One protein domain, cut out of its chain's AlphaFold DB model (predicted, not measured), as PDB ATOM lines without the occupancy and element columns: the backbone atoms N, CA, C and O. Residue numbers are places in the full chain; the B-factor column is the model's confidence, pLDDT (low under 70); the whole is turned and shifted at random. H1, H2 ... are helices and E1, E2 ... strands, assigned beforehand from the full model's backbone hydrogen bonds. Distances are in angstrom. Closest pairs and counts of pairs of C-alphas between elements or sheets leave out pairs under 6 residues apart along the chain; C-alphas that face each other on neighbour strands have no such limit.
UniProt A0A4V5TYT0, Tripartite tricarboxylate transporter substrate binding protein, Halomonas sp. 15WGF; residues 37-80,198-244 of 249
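Overview. This is residues 37 to 80 and 198 to 244 of the 249 residues of the protein "Tripartite tricarboxylate transporter substrate binding protein" of Halomonas sp. 15WGF (UniProt A0A4V5TYT0). A small body has H1 in its middle, with a two-strand sheet, E1 and E2, on one side of it and the short H2 and H3 on the other; the long helix H4 sticks out from this body as a free arm. The printed part has 91 residues, with E1, H1, E2, H2, H3 and H4 in that order, the two strands parallel, and its class is mostly helix. The whole is loose, with a radius of gyration of the C-alphas of 15.2 A, and elongated, spanning 46 by 28 by 26 A.

Along the chain. Find C-alpha 37 at (58.828, 91.762, -27.398), where E1 begins and runs to residue 40. H1 takes residues 47 to 61, 20.6 A long, and E2 residues 69 to 73. Past the cut, look for H2 at residues 198 to 202 and H3 at 205 to 214, 14.1 A long. H4 runs 29.9 A from residue 223 to C-alpha 243 at (46.104, 104.878, 3.544).

Arrangement. E1, H1 and E2 form a strand-helix-strand unit, two parallel neighbour strands with a helix between them in the chain, and its crossover is right-handed. Look at N 38 and O 70, 2.8 A apart and within hydrogen-bond range. The closest C-alphas of H1 and E2 are those of Ser 56 and Phe 69, 5.3 A. H1 touches H3 with residues 54 to 58 alone, closest at C-alphas 58 and 206, 6.2 A, at a shallow tilt of 18 degrees, opposite ways. H1 only just touches H2, with 3 pairs of C-alphas within 8 A, closest at Ile 59 and Met 201, 6.5 A. H4 is apart from H1, H2 and H3. In H1, H2, H3 and H4 every O i to N i+4 pair is within hydrogen-bond range.

Size, cuts and confidence. The C-alphas of Asp 66 and Asp 243, the two farthest apart, are 47.0 A apart. Residues 81 to 197 are not printed, and C-alphas 80 and 198 are 25.8 A apart across the cut. Of the links printed whole, none is long. Residues 76 to 79 have pLDDT under 70.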
ATOM      1  N   GLU A  37      58.151  90.931 -28.387       94.31
ATOM      2  CA  GLU A  37      58.828  91.762 -27.398       94.31
ATOM      3  C   GLU A  37      58.304  91.385 -26.012       94.31
ATOM      4  O   GLU A  37      57.204  91.775 -25.622       94.31
ATOM      5  N   PHE A  38      59.078  90.596 -25.270       94.62
ATOM      6  CA  PHE A  38      58.702  90.166 -23.932       94.62
ATOM      7  C   PHE A  38      59.303  91.128 -22.906       94.62
ATOM      8  O   PHE A  38      60.510  91.139 -22.657       94.62
ATOM      9  N   ILE A  39      58.462  92.006 -22.359       91.81
ATOM     10  CA  ILE A  39      58.911  93.173 -21.598       91.81
ATOM     11  C   ILE A  39      59.015  92.859 -20.102       91.81
ATOM     12  O   ILE A  39      58.035  92.488 -19.461       91.81
ATOM     13  N   ALA A  40      60.190  93.106 -19.523       90.81
ATOM     14  CA  ALA A  40      60.405  93.189 -18.082       90.81
ATOM     15  C   ALA A  40      60.379  94.669 -17.640       90.81
ATOM     16  O   ALA A  40      61.253  95.438 -18.061       90.81
ATOM     17  N   PRO A  41      59.444  95.101 -16.770       85.38
ATOM     18  CA  PRO A  41      59.299  96.504 -16.355       85.38
ATOM     19  C   PRO A  41      60.315  96.929 -15.269       85.38
ATOM     20  O   PRO A  41      59.991  97.663 -14.330       85.38
ATOM     21  N   ALA A  42      61.553  96.442 -15.361       80.00
ATOM     22  CA  ALA A  42      62.621  96.661 -14.389       80.00
ATOM     23  C   ALA A  42      64.000  96.655 -15.063       80.00
ATOM     24  O   ALA A  42      64.144  96.252 -16.222       80.00
ATOM     25  N   ASN A  43      65.028  97.070 -14.317       80.19
ATOM     26  CA  ASN A  43      66.415  96.924 -14.762       80.19
ATOM     27  C   ASN A  43      66.805  95.441 -14.933       80.19
ATOM     28  O   ASN A  43      66.237  94.575 -14.257       80.19
ATOM     29  N   PRO A  44      67.805  95.146 -15.786       85.31
ATOM     30  CA  PRO A  44      68.381  93.809 -15.878       85.31
ATOM     31  C   PRO A  44      68.842  93.278 -14.512       85.31
ATOM     32  O   PRO A  44      69.377  94.035 -13.699       85.31
ATOM     33  N   GLY A  45      68.668  91.977 -14.281       79.44
ATOM     34  CA  GLY A  45      69.104  91.288 -13.061       79.44
ATOM     35  C   GLY A  45      68.135  91.329 -11.871       79.44
ATOM     36  O   GLY A  45      68.454  90.757 -10.834       79.44
ATOM     37  N   GLY A  46      66.972  91.980 -11.987       77.75
ATOM     38  CA  GLY A  46      65.883  91.870 -11.003       77.75
ATOM     39  C   GLY A  46      64.892  90.747 -11.333       77.75
ATOM     40  O   GLY A  46      64.881  90.228 -12.445       77.75
ATOM     41  N   GLY A  47      63.997  90.408 -10.407       79.94
ATOM     42  CA  GLY A  47      63.084  89.267 -10.534       79.94
ATOM     43  C   GLY A  47      62.190  89.286 -11.776       79.94
ATOM     44  O   GLY A  47      61.944  88.234 -12.357       79.94
ATOM     45  N   TRP A  48      61.762  90.467 -12.239       85.06
ATOM     46  CA  TRP A  48      61.041  90.611 -13.512       85.06
ATOM     47  C   TRP A  48      61.894  90.224 -14.727       85.06
ATOM     48  O   TRP A  48      61.405  89.561 -15.637       85.06
ATOM     49  N   ASP A  49      63.172  90.611 -14.735       87.31
ATOM     50  CA  ASP A  49      64.121  90.240 -15.789       87.31
ATOM     51  C   ASP A  49      64.407  88.736 -15.760       87.31
ATOM     52  O   ASP A  49      64.364  88.071 -16.796       87.31
ATOM     53  N   THR A  50      64.625  88.187 -14.562       88.62
ATOM     54  CA  THR A  50      64.824  86.750 -14.355       88.62
ATOM     55  C   THR A  50      63.625  85.946 -14.853       88.62
ATOM     56  O   THR A  50      63.827  84.958 -15.556       88.62
ATOM     57  N   LEU A  51      62.390  86.378 -14.563       90.94
ATOM     58  CA  LEU A  51      61.174  85.722 -15.053       90.94
ATOM     59  C   LEU A  51      61.117  85.710 -16.580       90.94
ATOM     60  O   LEU A  51      61.107  84.639 -17.182       90.94
ATOM     61  N   VAL A  52      61.150  86.887 -17.208       94.25
ATOM     62  CA  VAL A  52      61.025  87.024 -18.665       94.25
ATOM     63  C   VAL A  52      62.104  86.223 -19.398       94.25
ATOM     64  O   VAL A  52      61.814  85.524 -20.372       94.25
ATOM     65  N   ARG A  53      63.356  86.273 -18.923       95.06
ATOM     66  CA  ARG A  53      64.464  85.520 -19.531       95.06
ATOM     67  C   ARG A  53      64.340  84.018 -19.319       95.06
ATOM     68  O   ARG A  53      64.712  83.266 -20.216       95.06
ATOM     69  N   THR A  54      63.859  83.576 -18.159       95.62
ATOM     70  CA  THR A  54      63.638  82.152 -17.891       95.62
ATOM     71  C   THR A  54      62.514  81.608 -18.758       95.62
ATOM     72  O   THR A  54      62.745  80.626 -19.455       95.62
ATOM     73  N   MET A  55      61.368  82.290 -18.829       97.31
ATOM     74  CA  MET A  55      60.267  81.905 -19.716       97.31
ATOM     75  C   MET A  55      60.725  81.839 -21.178       97.31
ATOM     76  O   MET A  55      60.561  80.816 -21.834       97.31
ATOM     77  N   SER A  56      61.404  82.883 -21.668       97.44
ATOM     78  CA  SER A  56      61.920  82.920 -23.048       97.44
ATOM     79  C   SER A  56      62.878  81.759 -23.349       97.44
ATOM     80  O   SER A  56      62.847  81.189 -24.438       97.44
ATOM     81  N   ARG A  57      63.735  81.397 -22.382       97.38
ATOM     82  CA  ARG A  57      64.671  80.274 -22.503       97.38
ATOM     83  C   ARG A  57      63.938  78.941 -22.566       97.38
ATOM     84  O   ARG A  57      64.276  78.143 -23.429       97.38
ATOM     85  N   VAL A  58      62.972  78.708 -21.676       97.94
ATOM     86  CA  VAL A  58      62.201  77.455 -21.636       97.94
ATOM     87  C   VAL A  58      61.393  77.296 -22.922       97.94
ATOM     88  O   VAL A  58      61.517  76.268 -23.576       97.94
ATOM     89  N   ILE A  59      60.680  78.339 -23.360       97.75
ATOM     90  CA  ILE A  59      59.927  78.338 -24.628       97.75
ATOM     91  C   ILE A  59      60.827  77.944 -25.805       97.75
ATOM     92  O   ILE A  59      60.454  77.105 -26.622       97.75
ATOM     93  N   GLN A  60      62.032  78.518 -25.883       96.44
ATOM     94  CA  GLN A  60      62.987  78.198 -26.943       96.44
ATOM     95  C   GLN A  60      63.575  76.786 -26.812       96.44
ATOM     96  O   GLN A  60      63.715  76.090 -27.814       96.44
ATOM     97  N   GLN A  61      63.957  76.371 -25.602       97.12
ATOM     98  CA  GLN A  61      64.565  75.066 -25.338       97.12
ATOM     99  C   GLN A  61      63.606  73.925 -25.686       97.12
ATOM    100  O   GLN A  61      64.006  72.959 -26.333       97.12
ATOM    101  N   GLU A  62      62.347  74.076 -25.291       97.69
ATOM    102  CA  GLU A  62      61.289  73.083 -25.473       97.69
ATOM    103  C   GLU A  62      60.592  73.225 -26.839       97.69
ATOM    104  O   GLU A  62      59.732  72.423 -27.190       97.69
ATOM    105  N   SER A  63      61.010  74.202 -27.658       96.19
ATOM    106  CA  SER A  63      60.463  74.474 -28.997       96.19
ATOM    107  C   SER A  63      58.942  74.699 -29.002       96.19
ATOM    108  O   SER A  63      58.253  74.253 -29.916       96.19
ATOM    109  N   LEU A  64      58.425  75.402 -27.987       96.06
ATOM    110  CA  LEU A  64      56.985  75.658 -27.804       96.06
ATOM    111  C   LEU A  64      56.439  76.752 -28.736       96.06
ATOM    112  O   LEU A  64      55.233  76.873 -28.921       96.06
ATOM    113  N   ALA A  65      57.317  77.561 -29.331       95.44
ATOM    114  CA  ALA A  65      56.948  78.564 -30.324       95.44
ATOM    115  C   ALA A  65      57.964  78.640 -31.459       95.44
ATOM    116  O   ALA A  65      59.173  78.557 -31.234       95.44
ATOM    117  N   ASP A  66      57.459  78.886 -32.669       92.94
ATOM    118  CA  ASP A  66      58.285  79.166 -33.847       92.94
ATOM    119  C   ASP A  66      58.967  80.541 -33.749       92.94
ATOM    120  O   ASP A  66      60.111  80.723 -34.173       92.94
ATOM    121  N   GLU A  67      58.259  81.522 -33.183       95.06
ATOM    122  CA  GLU A  67      58.736  82.894 -33.055       95.06
ATOM    123  C   GLU A  67      59.539  83.117 -31.770       95.06
ATOM    124  O   GLU A  67      59.263  82.564 -30.706       95.06
ATOM    125  N   SER A  68      60.539  83.994 -31.855       93.62
ATOM    126  CA  SER A  68      61.383  84.330 -30.707       93.62
ATOM    127  C   SER A  68      60.647  85.213 -29.699       93.62
ATOM    128  O   SER A  68      60.072  86.235 -30.072       93.62
ATOM    129  N   PHE A  69      60.761  84.873 -28.414       96.44
ATOM    130  CA  PHE A  69      60.418  85.748 -27.293       96.44
ATOM    131  C   PHE A  69      61.671  86.524 -26.870       96.44
ATOM    132  O   PHE A  69      62.557  86.009 -26.187       96.44
ATOM    133  N   ALA A  70      61.788  87.764 -27.337       94.50
ATOM    134  CA  ALA A  70      62.927  88.626 -27.066       94.50
ATOM    135  C   ALA A  70      62.719  89.378 -25.745       94.50
ATOM    136  O   ALA A  70      61.883  90.274 -25.658       94.50
ATOM    137  N   ALA A  71      63.512  89.038 -24.728       94.56
ATOM    138  CA  ALA A  71      63.499  89.725 -23.441       94.56
ATOM    139  C   ALA A  71      64.004  91.175 -23.563       94.56
ATOM    140  O   ALA A  71      65.168  91.401 -23.916       94.56
ATOM    141  N   ILE A  72      63.159  92.149 -23.217       93.38
ATOM    142  CA  ILE A  72      63.476  93.584 -23.248       93.38
ATOM    143  C   ILE A  72      63.224  94.198 -21.872       93.38
ATOM    144  O   ILE A  72      62.151  94.047 -21.299       93.38
ATOM    145  N   ASN A  73      64.199  94.940 -21.349       89.88
ATOM    146  CA  ASN A  73      64.048  95.686 -20.101       89.88
ATOM    147  C   ASN A  73      63.558  97.107 -20.381       89.88
ATOM    148  O   ASN A  73      64.192  97.845 -21.135       89.88
ATOM    149  N   VAL A  74      62.476  97.508 -19.717       87.38
ATOM    150  CA  VAL A  74      61.979  98.888 -19.706       87.38
ATOM    151  C   VAL A  74      62.034  99.403 -18.263       87.38
ATOM    152  O   VAL A  74      61.154  99.084 -17.458       87.38
ATOM    153  N   PRO A  75      63.077 100.170 -17.893       74.38
ATOM    154  CA  PRO A  75      63.231 100.692 -16.538       74.38
ATOM    155  C   PRO A  75      62.105 101.653 -16.136       74.38
ATOM    156  O   PRO A  75      61.619 102.433 -16.953       74.38
ATOM    157  N   GLY A  76      61.749 101.651 -14.847       64.19
ATOM    158  CA  GLY A  76      60.819 102.618 -14.249       64.19
ATOM    159  C   GLY A  76      59.348 102.190 -14.184       64.19
ATOM    160  O   GLY A  76      58.536 102.980 -13.714       64.19
ATOM    161  N   GLY A  77      59.002 100.973 -14.628       57.47
ATOM    162  CA  GLY A  77      57.610 100.519 -14.750       57.47
ATOM    163  C   GLY A  77      57.045  99.671 -13.601       57.47
ATOM    164  O   GLY A  77      55.843  99.718 -13.378       57.47
ATOM    165  N   GLY A  78      57.852  98.893 -12.872       59.69
ATOM    166  CA  GLY A  78      57.282  97.903 -11.939       59.69
ATOM    167  C   GLY A  78      58.244  97.245 -10.949       59.69
ATOM    168  O   GLY A  78      57.897  96.223 -10.362       59.69
ATOM    169  N   GLY A  79      59.452  97.787 -10.768       66.62
ATOM    170  CA  GLY A  79      60.379  97.331  -9.725       66.62
ATOM    171  C   GLY A  79      59.932  97.725  -8.308       66.62
ATOM    172  O   GLY A  79      58.758  97.988  -8.058       66.62
ATOM    173  N   SER A  80      60.894  97.842  -7.395       75.81
ATOM    174  CA  SER A  80      60.725  98.269  -5.995       75.81
ATOM    175  C   SER A  80      60.451  99.786  -5.878       75.81
ATOM    176  O   SER A  80      61.166 100.525  -5.205       75.81
ATOM    177  N   PHE A 198      51.728  79.035 -22.505       96.38
ATOM    178  CA  PHE A 198      52.200  79.186 -21.130       96.38
ATOM    179  C   PHE A 198      51.801  77.991 -20.264       96.38
ATOM    180  O   PHE A 198      52.634  77.529 -19.488       96.38
ATOM    181  N   ALA A 199      50.592  77.451 -20.421       95.88
ATOM    182  CA  ALA A 199      50.176  76.236 -19.728       95.88
ATOM    183  C   ALA A 199      51.103  75.056 -20.066       95.88
ATOM    184  O   ALA A 199      51.629  74.420 -19.156       95.88
ATOM    185  N   GLU A 200      51.390  74.828 -21.351       96.56
ATOM    186  CA  GLU A 200      52.331  73.795 -21.800       96.56
ATOM    187  C   GLU A 200      53.743  74.038 -21.261       96.56
ATOM    188  O   GLU A 200      54.389  73.107 -20.784       96.56
ATOM    189  N   MET A 201      54.219  75.290 -21.269       97.31
ATOM    190  CA  MET A 201      55.524  75.651 -20.706       97.31
ATOM    191  C   MET A 201      55.634  75.249 -19.232       97.31
ATOM    192  O   MET A 201      56.669  74.712 -18.830       97.31
ATOM    193  N   LEU A 202      54.582  75.476 -18.440       95.62
ATOM    194  CA  LEU A 202      54.553  75.152 -17.012       95.62
ATOM    195  C   LEU A 202      54.612  73.640 -16.736       95.62
ATOM    196  O   LEU A 202      55.071  73.232 -15.670       95.62
ATOM    197  N   GLU A 203      54.199  72.803 -17.689       96.06
ATOM    198  CA  GLU A 203      54.264  71.341 -17.565       96.06
ATOM    199  C   GLU A 203      55.663  70.765 -17.847       96.06
ATOM    200  O   GLU A 203      55.917  69.589 -17.577       96.06
ATOM    201  N   THR A 204      56.589  71.573 -18.373       97.94
ATOM    202  CA  THR A 204      57.924  71.108 -18.770       97.94
ATOM    203  C   THR A 204      58.854  70.889 -17.572       97.94
ATOM    204  O   THR A 204      58.869  71.662 -16.610       97.94
ATOM    205  N   ASP A 205      59.721  69.872 -17.662       97.69
ATOM    206  CA  ASP A 205      60.774  69.639 -16.661       97.69
ATOM    207  C   ASP A 205      61.724  70.844 -16.552       97.69
ATOM    208  O   ASP A 205      62.188  71.178 -15.462       97.69
ATOM    209  N   ALA A 206      61.975  71.533 -17.670       97.19
ATOM    210  CA  ALA A 206      62.817  72.722 -17.721       97.19
ATOM    211  C   ALA A 206      62.229  73.899 -16.926       97.19
ATOM    212  O   ALA A 206      62.974  74.596 -16.231       97.19
ATOM    213  N   TRP A 207      60.910  74.119 -16.998       96.81
ATOM    214  CA  TRP A 207      60.239  75.100 -16.144       96.81
ATOM    215  C   TRP A 207      60.307  74.686 -14.679       96.81
ATOM    216  O   TRP A 207      60.732  75.484 -13.846       96.81
ATOM    217  N   ARG A 208      59.968  73.428 -14.376       94.25
ATOM    218  CA  ARG A 208      59.979  72.905 -13.007       94.25
ATOM    219  C   ARG A 208      61.338  73.085 -12.334       94.25
ATOM    220  O   ARG A 208      61.411  73.612 -11.230       94.25
ATOM    221  N   GLU A 209      62.416  72.699 -13.015       92.06
ATOM    222  CA  GLU A 209      63.778  72.854 -12.501       92.06
ATOM    223  C   GLU A 209      64.124  74.330 -12.258       92.06
ATOM    224  O   GLU A 209      64.695  74.670 -11.219       92.06
ATOM    225  N   ALA A 210      63.769  75.218 -13.191       91.19
ATOM    226  CA  ALA A 210      64.030  76.643 -13.042       91.19
ATOM    227  C   ALA A 210      63.238  77.257 -11.875       91.19
ATOM    228  O   ALA A 210      63.809  78.012 -11.087       91.19
ATOM    229  N   SER A 211      61.955  76.919 -11.741       88.19
ATOM    230  CA  SER A 211      61.092  77.374 -10.648       88.19
ATOM    231  C   SER A 211      61.585  76.870  -9.293       88.19
ATOM    232  O   SER A 211      61.707  77.675  -8.370       88.19
ATOM    233  N   ASP A 212      61.978  75.597  -9.184       84.12
ATOM    234  CA  ASP A 212      62.541  75.025  -7.954       84.12
ATOM    235  C   ASP A 212      63.844  75.734  -7.545       84.12
ATOM    236  O   ASP A 212      64.026  76.102  -6.381       84.12
ATOM    237  N   GLN A 213      64.749  75.983  -8.501       81.25
ATOM    238  CA  GLN A 213      66.002  76.705  -8.245       81.25
ATOM    239  C   GLN A 213      65.769  78.150  -7.790       81.25
ATOM    240  O   GLN A 213      66.536  78.679  -6.982       81.25
ATOM    241  N   LEU A 214      64.726  78.794  -8.314       79.38
ATOM    242  CA  LEU A 214      64.372  80.182  -8.020       79.38
ATOM    243  C   LEU A 214      63.371  80.308  -6.860       79.38
ATOM    244  O   LEU A 214      63.011  81.425  -6.488       79.38
ATOM    245  N   GLY A 215      62.937  79.190  -6.268       76.44
ATOM    246  CA  GLY A 215      61.954  79.163  -5.186       76.44
ATOM    247  C   GLY A 215      60.612  79.783  -5.579       76.44
ATOM    248  O   GLY A 215      59.995  80.466  -4.762       76.44
ATOM    249  N   TRP A 216      60.200  79.625  -6.838       82.81
ATOM    250  CA  TRP A 216      58.904  80.086  -7.330       82.81
ATOM    251  C   TRP A 216      57.830  79.026  -7.115       82.81
ATOM    252  O   TRP A 216      58.095  77.829  -7.181       82.81
ATOM    253  N   ILE A 217      56.612  79.495  -6.860       82.69
ATOM    254  CA  ILE A 217      55.420  78.660  -6.748       82.69
ATOM    255  C   ILE A 217      54.582  78.907  -7.997       82.69
ATOM    256  O   ILE A 217      54.304  80.058  -8.341       82.69
ATOM    257  N   ASP A 218      54.175  77.828  -8.655       85.56
ATOM    258  CA  ASP A 218      53.293  77.917  -9.809       85.56
ATOM    259  C   ASP A 218      51.873  78.274  -9.353       85.56
ATOM    260  O   ASP A 218      51.242  77.553  -8.580       85.56
ATOM    261  N   ALA A 219      51.371  79.401  -9.854       86.44
ATOM    262  CA  ALA A 219      50.035  79.921  -9.575       86.44
ATOM    263  C   ALA A 219      49.341  80.315 -10.887       86.44
ATOM    264  O   ALA A 219      48.867  81.441 -11.042       86.44
ATOM    265  N   TYR A 220      49.352  79.402 -11.863       91.75
ATOM    266  CA  TYR A 220      48.759  79.646 -13.176       91.75
ATOM    267  C   TYR A 220      47.270  79.967 -13.074       91.75
ATOM    268  O   TYR A 220      46.519  79.293 -12.365       91.75
ATOM    269  N   GLN A 221      46.859  80.976 -13.831       93.00
ATOM    270  CA  GLN A 221      45.476  81.372 -14.037       93.00
ATOM    271  C   GLN A 221      45.306  81.658 -15.529       93.00
ATOM    272  O   GLN A 221      46.185  82.268 -16.140       93.00
ATOM    273  N   ASP A 222      44.188  81.215 -16.100       92.25
ATOM    274  CA  ASP A 222      43.767  81.661 -17.430       92.25
ATOM    275  C   ASP A 222      43.399  83.156 -17.416       92.25
ATOM    276  O   ASP A 222      43.327  83.792 -16.362       92.25
ATOM    277  N   SER A 223      43.183  83.746 -18.589       91.44
ATOM    278  CA  SER A 223      42.956  85.185 -18.749       91.44
ATOM    279  C   SER A 223      41.686  85.662 -18.054       91.44
ATOM    280  O   SER A 223      41.664  86.780 -17.540       91.44
ATOM    281  N   GLU A 224      40.632  84.839 -18.022       91.69
ATOM    282  CA  GLU A 224      39.382  85.177 -17.332       91.69
ATOM    283  C   GLU A 224      39.610  85.243 -15.817       91.69
ATOM    284  O   GLU A 224      39.304  86.257 -15.180       91.69
ATOM    285  N   THR A 225      40.207  84.194 -15.248       94.56
ATOM    286  CA  THR A 225      40.501  84.104 -13.814       94.56
ATOM    287  C   THR A 225      41.506  85.173 -13.396       94.56
ATOM    288  O   THR A 225      41.293  85.862 -12.395       94.56
ATOM    289  N   PHE A 226      42.560  85.375 -14.191       94.06
ATOM    290  CA  PHE A 226      43.581  86.383 -13.933       94.06
ATOM    291  C   PHE A 226      43.017  87.801 -14.037       94.06
ATOM    292  O   PHE A 226      43.343  88.647 -13.210       94.06
ATOM    293  N   GLY A 227      42.115  88.065 -14.987       92.56
ATOM    294  CA  GLY A 227      41.408  89.343 -15.086       92.56
ATOM    295  C   GLY A 227      40.596  89.659 -13.827       92.56
ATOM    296  O   GLY A 227      40.743  90.738 -13.253       92.56
ATOM    297  N   ALA A 228      39.808  88.696 -13.340       94.19
ATOM    298  CA  ALA A 228      39.046  88.855 -12.100       94.19
ATOM    299  C   ALA A 228      39.957  89.054 -10.874       94.19
ATOM    300  O   ALA A 228      39.673  89.888 -10.011       94.19
ATOM    301  N   PHE A 229      41.074  88.326 -10.814       92.69
ATOM    302  CA  PHE A 229      42.087  88.501  -9.779       92.69
ATOM    303  C   PHE A 229      42.696  89.910  -9.812       92.69
ATOM    304  O   PHE A 229      42.805  90.553  -8.770       92.69
ATOM    305  N   LEU A 230      43.048  90.436 -10.991       91.50
ATOM    306  CA  LEU A 230      43.585  91.792 -11.130       91.50
ATOM    307  C   LEU A 230      42.599  92.866 -10.653       91.50
ATOM    308  O   LEU A 230      43.028  93.823 -10.005       91.50
ATOM    309  N   ASP A 231      41.301  92.703 -10.919       92.06
ATOM    310  CA  ASP A 231      40.260  93.615 -10.426       92.06
ATOM    311  C   ASP A 231      40.185  93.610  -8.886       92.06
ATOM    312  O   ASP A 231      40.105  94.667  -8.249       92.06
ATOM    313  N   GLU A 232      40.277  92.430  -8.264       90.25
ATOM    314  CA  GLU A 232      40.326  92.289  -6.805       90.25
ATOM    315  C   GLU A 232      41.596  92.925  -6.215       90.25
ATOM    316  O   GLU A 232      41.521  93.718  -5.269       90.25
ATOM    317  N   GLN A 233      42.759  92.640  -6.806       88.06
ATOM    318  CA  GLN A 233      44.041  93.211  -6.388       88.06
ATOM    319  C   GLN A 233      44.055  94.734  -6.537       88.06
ATOM    320  O   GLN A 233      44.541  95.440  -5.653       88.06
ATOM    321  N   GLN A 234      43.475  95.272  -7.612       86.75
ATOM    322  CA  GLN A 234      43.346  96.713  -7.801       86.75
ATOM    323  C   GLN A 234      42.518  97.346  -6.679       86.75
ATOM    324  O   GLN A 234      42.924  98.382  -6.141       86.75
ATOM    325  N   ALA A 235      41.386  96.747  -6.303       85.38
ATOM    326  CA  ALA A 235      40.556  97.249  -5.212       85.38
ATOM    327  C   ALA A 235      41.307  97.215  -3.868       85.38
ATOM    328  O   ALA A 235      41.323  98.215  -3.141       85.38
ATOM    329  N   GLN A 236      41.987  96.103  -3.571       80.81
ATOM    330  CA  GLN A 236      42.775  95.932  -2.351       80.81
ATOM    331  C   GLN A 236      43.923  96.944  -2.268       80.81
ATOM    332  O   GLN A 236      44.035  97.691  -1.292       80.81
ATOM    333  N   PHE A 237      44.759  97.017  -3.305       84.25
ATOM    334  CA  PHE A 237      45.900  97.926  -3.334       84.25
ATOM    335  C   PHE A 237      45.460  99.385  -3.369       84.25
ATOM    336  O   PHE A 237      46.123 100.216  -2.759       84.25
ATOM    337  N   SER A 238      44.319  99.721  -3.979       83.50
ATOM    338  CA  SER A 238      43.817 101.097  -3.940       83.50
ATOM    339  C   SER A 238      43.467 101.556  -2.524       83.50
ATOM    340  O   SER A 238      43.743 102.700  -2.161       83.50
ATOM    341  N   SER A 239      42.918 100.670  -1.690       77.31
ATOM    342  CA  SER A 239      42.693 100.987  -0.277       77.31
ATOM    343  C   SER A 239      44.020 101.251   0.437       77.31
ATOM    344  O   SER A 239      44.210 102.323   1.007       77.31
ATOM    345  N   VAL A 240      44.977 100.325   0.318       80.50
ATOM    346  CA  VAL A 240      46.282 100.431   0.993       80.50
ATOM    347  C   VAL A 240      47.059 101.668   0.532       80.50
ATOM    348  O   VAL A 240      47.610 102.405   1.345       80.50
ATOM    349  N   LEU A 241      47.088 101.946  -0.772       84.19
ATOM    350  CA  LEU A 241      47.786 103.108  -1.320       84.19
ATOM    351  C   LEU A 241      47.125 104.433  -0.919       84.19
ATOM    352  O   LEU A 241      47.817 105.449  -0.835       84.19
ATOM    353  N   THR A 242      45.814 104.442  -0.663       83.19
ATOM    354  CA  THR A 242      45.120 105.608  -0.099       83.19
ATOM    355  C   THR A 242      45.564 105.852   1.339       83.19
ATOM    356  O   THR A 242      45.909 106.984   1.674       83.19
ATOM    357  N   ASP A 243      45.639 104.798   2.153       76.00
ATOM    358  CA  ASP A 243      46.104 104.878   3.544       76.00
ATOM    359  C   ASP A 243      47.576 105.316   3.628       76.00
ATOM    360  O   ASP A 243      47.963 106.080   4.512       76.00
ATOM    361  N   LEU A 244      48.388 104.912   2.647       80.62
ATOM    362  CA  LEU A 244      49.772 105.368   2.482       80.62
ATOM    363  C   LEU A 244      49.897 106.786   1.895       80.62
ATOM    364  O   LEU A 244      51.007 107.307   1.788       80.62
TER     365      LEU A 244